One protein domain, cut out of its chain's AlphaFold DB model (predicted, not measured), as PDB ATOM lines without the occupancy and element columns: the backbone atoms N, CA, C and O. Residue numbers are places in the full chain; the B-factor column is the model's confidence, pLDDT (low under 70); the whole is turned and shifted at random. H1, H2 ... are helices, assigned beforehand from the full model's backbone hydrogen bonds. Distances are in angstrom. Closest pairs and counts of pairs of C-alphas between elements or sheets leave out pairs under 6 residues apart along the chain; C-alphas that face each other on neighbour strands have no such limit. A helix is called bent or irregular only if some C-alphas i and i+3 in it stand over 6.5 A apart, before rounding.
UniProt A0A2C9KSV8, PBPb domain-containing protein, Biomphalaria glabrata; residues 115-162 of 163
ATOM      1  N   PHE A 115       9.647  35.453  22.577       78.50
ATOM      2  CA  PHE A 115      10.318  35.321  21.277       78.50
ATOM      3  C   PHE A 115      11.789  34.910  21.392       78.50
ATOM      4  O   PHE A 115      12.479  34.783  20.381       78.50
ATOM      5  N   SER A 116      12.275  34.655  22.610       83.06
ATOM      6  CA  SER A 116      13.664  34.274  22.878       83.06
ATOM      7  C   SER A 116      14.101  33.026  22.100       83.06
ATOM      8  O   SER A 116      15.215  32.989  21.580       83.06
ATOM      9  N   SER A 117      13.213  32.044  21.922       84.06
ATOM     10  CA  SER A 117      13.509  30.817  21.169       84.06
ATOM     11  C   SER A 117      13.896  31.086  19.710       84.06
ATOM     12  O   SER A 117      14.852  30.493  19.213       84.06
ATOM     13  N   ALA A 118      13.218  32.023  19.038       87.12
ATOM     14  CA  ALA A 118      13.519  32.390  17.656       87.12
ATOM     15  C   ALA A 118      14.911  33.032  17.532       87.12
ATOM     16  O   ALA A 118      15.672  32.697  16.624       87.12
ATOM     17  N   PHE A 119      15.284  33.896  18.481       89.12
ATOM     18  CA  PHE A 119      16.614  34.509  18.517       89.12
ATOM     19  C   PHE A 119      17.723  33.494  18.830       89.12
ATOM     20  O   PHE A 119      18.802  33.561  18.240       89.12
ATOM     21  N   ILE A 120      17.469  32.516  19.705       91.62
ATOM     22  CA  ILE A 120      18.432  31.447  20.012       91.62
ATOM     23  C   ILE A 120      18.682  30.568  18.777       91.62
ATOM     24  O   ILE A 120      19.829  30.284  18.442       91.62
ATOM     25  N   ILE A 121      17.630  30.179  18.052       94.06
ATOM     26  CA  ILE A 121      17.771  29.365  16.834       94.06
ATOM     27  C   ILE A 121      18.512  30.143  15.739       94.06
ATOM     28  O   ILE A 121      19.406  29.598  15.093       94.06
ATOM     29  N   LEU A 122      18.187  31.426  15.561       92.94
ATOM     30  CA  LEU A 122      18.839  32.288  14.575       92.94
ATOM     31  C   LEU A 122      20.334  32.444  14.875       92.94
ATOM     32  O   LEU A 122      21.168  32.274  13.985       92.94
ATOM     33  N   THR A 123      20.687  32.726  16.130       95.12
ATOM     34  CA  THR A 123      22.091  32.884  16.534       95.12
ATOM     35  C   THR A 123      22.877  31.585  16.368       95.12
ATOM     36  O   THR A 123      23.975  31.614  15.815       95.12
ATOM     37  N   LEU A 124      22.301  30.435  16.734       96.69
ATOM     38  CA  LEU A 124      22.912  29.128  16.481       96.69
ATOM     39  C   LEU A 124      23.113  28.859  14.985       96.69
ATOM     40  O   LEU A 124      24.181  28.393  14.593       96.69
ATOM     41  N   GLY A 125      22.136  29.199  14.142       95.94
ATOM     42  CA  GLY A 125      22.243  29.051  12.689       95.94
ATOM     43  C   GLY A 125      23.403  29.854  12.095       95.94
ATOM     44  O   GLY A 125      24.184  29.320  11.308       95.94
ATOM     45  N   ILE A 126      23.571  31.109  12.526       96.00
ATOM     46  CA  ILE A 126      24.683  31.967  12.084       96.00
ATOM     47  C   ILE A 126      26.032  31.393  12.535       96.00
ATOM     48  O   ILE A 126      26.979  31.356  11.746       96.00
ATOM     49  N   VAL A 127      26.129  30.911  13.777       97.06
ATOM     50  CA  VAL A 127      27.370  30.326  14.310       97.06
ATOM     51  C   VAL A 127      27.749  29.053  13.549       97.06
ATOM     52  O   VAL A 127      28.898  28.916  13.131       97.06
ATOM     53  N   ILE A 128      26.795  28.149  13.309       95.06
ATOM     54  CA  ILE A 128      27.036  26.902  12.565       95.06
ATOM     55  C   ILE A 128      27.476  27.206  11.128       95.06
ATOM     56  O   ILE A 128      28.457  26.630  10.654       95.06
ATOM     57  N   ALA A 129      26.807  28.146  10.455       92.62
ATOM     58  CA  ALA A 129      27.177  28.564   9.105       92.62
ATOM     59  C   ALA A 129      28.601  29.143   9.053       92.62
ATOM     60  O   ALA A 129      29.384  28.781   8.174       92.62
ATOM     61  N   GLY A 130      28.967  29.989  10.021       93.31
ATOM     62  CA  GLY A 130      30.316  30.548  10.126       93.31
ATOM     63  C   GLY A 130      31.393  29.477  10.332       93.31
ATOM     64  O   GLY A 130      32.435  29.519   9.679       93.31
ATOM     65  N   VAL A 131      31.133  28.484  11.187       93.75
ATOM     66  CA  VAL A 131      32.070  27.376  11.444       93.75
ATOM     67  C   VAL A 131      32.281  26.518  10.196       93.75
ATOM     68  O   VAL A 131      33.427  26.212   9.864       93.75
ATOM     69  N   LEU A 132      31.210  26.170   9.473       88.75
ATOM     70  CA  LEU A 132      31.316  25.411   8.220       88.75
ATOM     71  C   LEU A 132      32.167  26.152   7.183       88.75
ATOM     72  O   LEU A 132      33.057  25.554   6.579       88.75
ATOM     73  N   LEU A 133      31.974  27.467   7.050       88.62
ATOM     74  CA  LEU A 133      32.750  28.301   6.132       88.62
ATOM     75  C   LEU A 133      34.254  28.271   6.478       88.62
ATOM     76  O   LEU A 133      35.101  28.060   5.609       88.62
ATOM     77  N   VAL A 134      34.602  28.426   7.760       90.25
ATOM     78  CA  VAL A 134      36.004  28.397   8.217       90.25
ATOM     79  C   VAL A 134      36.654  27.034   7.964       90.25
ATOM     80  O   VAL A 134      37.800  26.977   7.504       90.25
ATOM     81  N   ILE A 135      35.934  25.940   8.228       88.44
ATOM     82  CA  ILE A 135      36.419  24.575   7.975       88.44
ATOM     83  C   ILE A 135      36.728  24.392   6.485       88.44
ATOM     84  O   ILE A 135      37.799  23.885   6.143       88.44
ATOM     85  N   GLU A 136      35.846  24.851   5.600       83.62
ATOM     86  CA  GLU A 136      36.034  24.702   4.157       83.62
ATOM     87  C   GLU A 136      37.194  25.523   3.607       83.62
ATOM     88  O   GLU A 136      37.989  24.995   2.828       83.62
ATOM     89  N   ILE A 137      37.361  26.775   4.048       84.19
ATOM     90  CA  ILE A 137      38.518  27.593   3.651       84.19
ATOM     91  C   ILE A 137      39.819  26.901   4.071       84.19
ATOM     92  O   ILE A 137      40.776  26.828   3.292       84.19
ATOM     93  N   TYR A 138      39.862  26.355   5.290       86.00
ATOM     94  CA  TYR A 138      41.037  25.645   5.785       86.00
ATOM     95  C   TYR A 138      41.330  24.378   4.966       86.00
ATOM     96  O   TYR A 138      42.486  24.099   4.634       86.00
ATOM     97  N   TRP A 139      40.293  23.622   4.598       81.88
ATOM     98  CA  TRP A 139      40.427  22.391   3.815       81.88
ATOM     99  C   TRP A 139      40.821  22.662   2.363       81.88
ATOM    100  O   TRP A 139      41.712  21.987   1.841       81.88
ATOM    101  N   SER A 140      40.236  23.684   1.737       76.50
ATOM    102  CA  SER A 140      40.577  24.104   0.376       76.50
ATOM    103  C   SER A 140      42.038  24.553   0.291       76.50
ATOM    104  O   SER A 140      42.774  24.092  -0.582       76.50
ATOM    105  N   LYS A 141      42.523  25.320   1.282       79.00
ATOM    106  CA  LYS A 141      43.936  25.725   1.368       79.00
ATOM    107  C   LYS A 141      44.897  24.537   1.503       79.00
ATOM    108  O   LYS A 141      46.020  24.611   1.013       79.00
ATOM    109  N   LYS A 142      44.485  23.454   2.173       77.75
ATOM    110  CA  LYS A 142      45.352  22.295   2.449       77.75
ATOM    111  C   LYS A 142      45.329  21.223   1.354       77.75
ATOM    112  O   LYS A 142      46.322  20.519   1.204       77.75
ATOM    113  N   ARG A 143      44.223  21.063   0.617       71.44
ATOM    114  CA  ARG A 143      44.057  20.000  -0.399       71.44
ATOM    115  C   ARG A 143      43.865  20.495  -1.836       71.44
ATOM    116  O   ARG A 143      43.798  19.663  -2.731       71.44
ATOM    117  N   GLY A 144      43.771  21.806  -2.080       63.88
ATOM    118  CA  GLY A 144      43.582  22.355  -3.430       63.88
ATOM    119  C   GLY A 144      42.264  21.936  -4.098       63.88
ATOM    120  O   GLY A 144      42.156  21.981  -5.319       63.88
ATOM    121  N   SER A 145      41.272  21.487  -3.322       61.16
ATOM    122  CA  SER A 145      39.956  21.100  -3.841       61.16
ATOM    123  C   SER A 145      39.051  22.335  -4.001       61.16
ATOM    124  O   SER A 145      39.070  23.205  -3.118       61.16
ATOM    125  N   PRO A 146      38.271  22.436  -5.099       59.00
ATOM    126  CA  PRO A 146      37.361  23.556  -5.333       59.00
ATOM    127  C   PRO A 146      36.226  23.593  -4.299       59.00
ATOM    128  O   PRO A 146      35.852  22.572  -3.725       59.00
ATOM    129  N   VAL A 147      35.703  24.798  -4.059       58.97
ATOM    130  CA  VAL A 147      34.703  25.117  -3.026       58.97
ATOM    131  C   VAL A 147      33.382  24.387  -3.308       58.97
ATOM    132  O   VAL A 147      32.733  24.641  -4.320       58.97
ATOM    133  N   ILE A 148      32.972  23.483  -2.415       61.62
ATOM    134  CA  ILE A 148      31.759  22.662  -2.584       61.62
ATOM    135  C   ILE A 148      30.495  23.465  -2.214       61.62
ATOM    136  O   ILE A 148      29.456  23.292  -2.855       61.62
ATOM    137  N   ILE A 149      30.576  24.417  -1.270       58.34
ATOM    138  CA  ILE A 149      29.439  25.271  -0.872       58.34
ATOM    139  C   ILE A 149      28.886  26.124  -2.020       58.34
ATOM    140  O   ILE A 149      27.669  26.280  -2.106       58.34
ATOM    141  N   SER A 150      29.715  26.637  -2.941       56.12
ATOM    142  CA  SER A 150      29.193  27.401  -4.086       56.12
ATOM    143  C   SER A 150      28.356  26.533  -5.023       56.12
ATOM    144  O   SER A 150      27.361  27.004  -5.566       56.12
ATOM    145  N   SER A 151      28.708  25.253  -5.177       54.81
ATOM    146  CA  SER A 151      27.932  24.308  -5.982       54.81
ATOM    147  C   SER A 151      26.662  23.861  -5.262       54.81
ATOM    148  O   SER A 151      25.612  23.784  -5.892       54.81
ATOM    149  N   PHE A 152      26.717  23.627  -3.946       57.69
ATOM    150  CA  PHE A 152      25.554  23.197  -3.164       57.69
ATOM    151  C   PHE A 152      24.519  24.321  -2.974       57.69
ATOM    152  O   PHE A 152      23.324  24.071  -3.094       57.69
ATOM    153  N   PHE A 153      24.955  25.572  -2.772       59.00
ATOM    154  CA  PHE A 153      24.063  26.738  -2.704       59.00
ATOM    155  C   PHE A 153      23.407  27.039  -4.061       59.00
ATOM    156  O   PHE A 153      22.219  27.339  -4.109       59.00
ATOM    157  N   PHE A 154      24.133  26.884  -5.176       55.88
ATOM    158  CA  PHE A 154      23.562  27.025  -6.523       55.88
ATOM    159  C   PHE A 154      22.567  25.901  -6.861       55.88
ATOM    160  O   PHE A 154      21.579  26.143  -7.557       55.88
ATOM    161  N   PHE A 155      22.792  24.690  -6.335       57.22
ATOM    162  CA  PHE A 155      21.885  23.547  -6.475       57.22
ATOM    163  C   PHE A 155      20.609  23.721  -5.637       57.22
ATOM    164  O   PHE A 155      19.518  23.492  -6.142       57.22
ATOM    165  N   LEU A 156      20.724  24.203  -4.393       57.69
ATOM    166  CA  LEU A 156      19.579  24.533  -3.532       57.69
ATOM    167  C   LEU A 156      18.765  25.719  -4.059       57.69
ATOM    168  O   LEU A 156      17.540  25.677  -4.013       57.69
ATOM    169  N   LEU A 157      19.423  26.751  -4.600       57.78
ATOM    170  CA  LEU A 157      18.736  27.871  -5.241       57.78
ATOM    171  C   LEU A 157      17.991  27.407  -6.501       57.78
ATOM    172  O   LEU A 157      16.852  27.805  -6.694       57.78
ATOM    173  N   ASN A 158      18.582  26.521  -7.317       56.25
ATOM    174  CA  ASN A 158      17.890  25.925  -8.468       56.25
ATOM    175  C   ASN A 158      16.710  25.036  -8.053       56.25
ATOM    176  O   ASN A 158      15.665  25.104  -8.686       56.25
ATOM    177  N   LEU A 159      16.845  24.247  -6.983       60.47
ATOM    178  CA  LEU A 159      15.770  23.380  -6.490       60.47
ATOM    179  C   LEU A 159      14.618  24.166  -5.835       60.47
ATOM    180  O   LEU A 159      13.501  23.672  -5.774       60.47
ATOM    181  N   TYR A 160      14.883  25.373  -5.320       54.56
ATOM    182  CA  TYR A 160      13.860  26.243  -4.728       54.56
ATOM    183  C   TYR A 160      13.218  27.199  -5.751       54.56
ATOM    184  O   TYR A 160      12.084  27.625  -5.550       54.56
ATOM    185  N   LEU A 161      13.911  27.538  -6.849       54.53
ATOM    186  CA  LEU A 161      13.371  28.390  -7.924       54.53
ATOM    187  C   LEU A 161      12.650  27.625  -9.048       54.53
ATOM    188  O   LEU A 161      12.041  28.271  -9.899       54.53
ATOM    189  N   TYR A 162      12.707  26.292  -9.069       50.00
ATOM    190  CA  TYR A 162      11.973  25.450 -10.017       50.00
ATOM    191  C   TYR A 162      11.188  24.377  -9.242       50.00
ATOM    192  O   TYR A 162      11.809  23.416  -8.785       50.00
TER     193      TYR A 162
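This is residues 115 to 162 of the 163 residues of the protein "PBPb domain-containing protein" of Biomphalaria glabrata (UniProt A0A2C9KSV8). A long helix, H1, and a shorter helix, H2, make an open V in one flat layer: after H1 the backbone turns through residues 144 to 147, and H2 folds back at a slant to H1. The free arms of the V are residues 115 to 131 of H1 and residues 150 to 162, of which 150 to 161 belong to H2. The printed part has 48 residues with two named helices, H1 then H2, and no named strand; its class is all helix. It is only just loose, close to extended, with a radius of gyration of the C-alphas of 14.3 A, and spans 43 by 31 by 6 A.

H1, residues 115 to 143, is joined to H2, residues 148 to 161, by a tight link of 4 residues. The two helices are near each other, with 5 pairs of C-alphas within 10 A; their closest C-alphas are 8.2 A apart. In H2 every O i to N i+4 pair is within hydrogen-bond range; in H1 24 of 25 are.

H1 measures 42.9 A from C-alpha 115 at (10.318, 35.321, 21.277) to C-alpha 143 at (44.057, 20.000, -0.399). H2 measures 20.0 A from C-alpha 148 at (31.759, 22.662, -2.584) to C-alpha 161 at (13.371, 28.390, -7.924). Along H1 x rises, and along H2 it falls again. Neither helix is bent.

The two C-alphas farthest apart are those of Phe 115 and Gly 144, at 43.4 A. The printed part has no cut and no long link. Its mean pLDDT is 76.0; residues 144 to 162 are under 70, and the mean is 88 in H1 and 57 in H2.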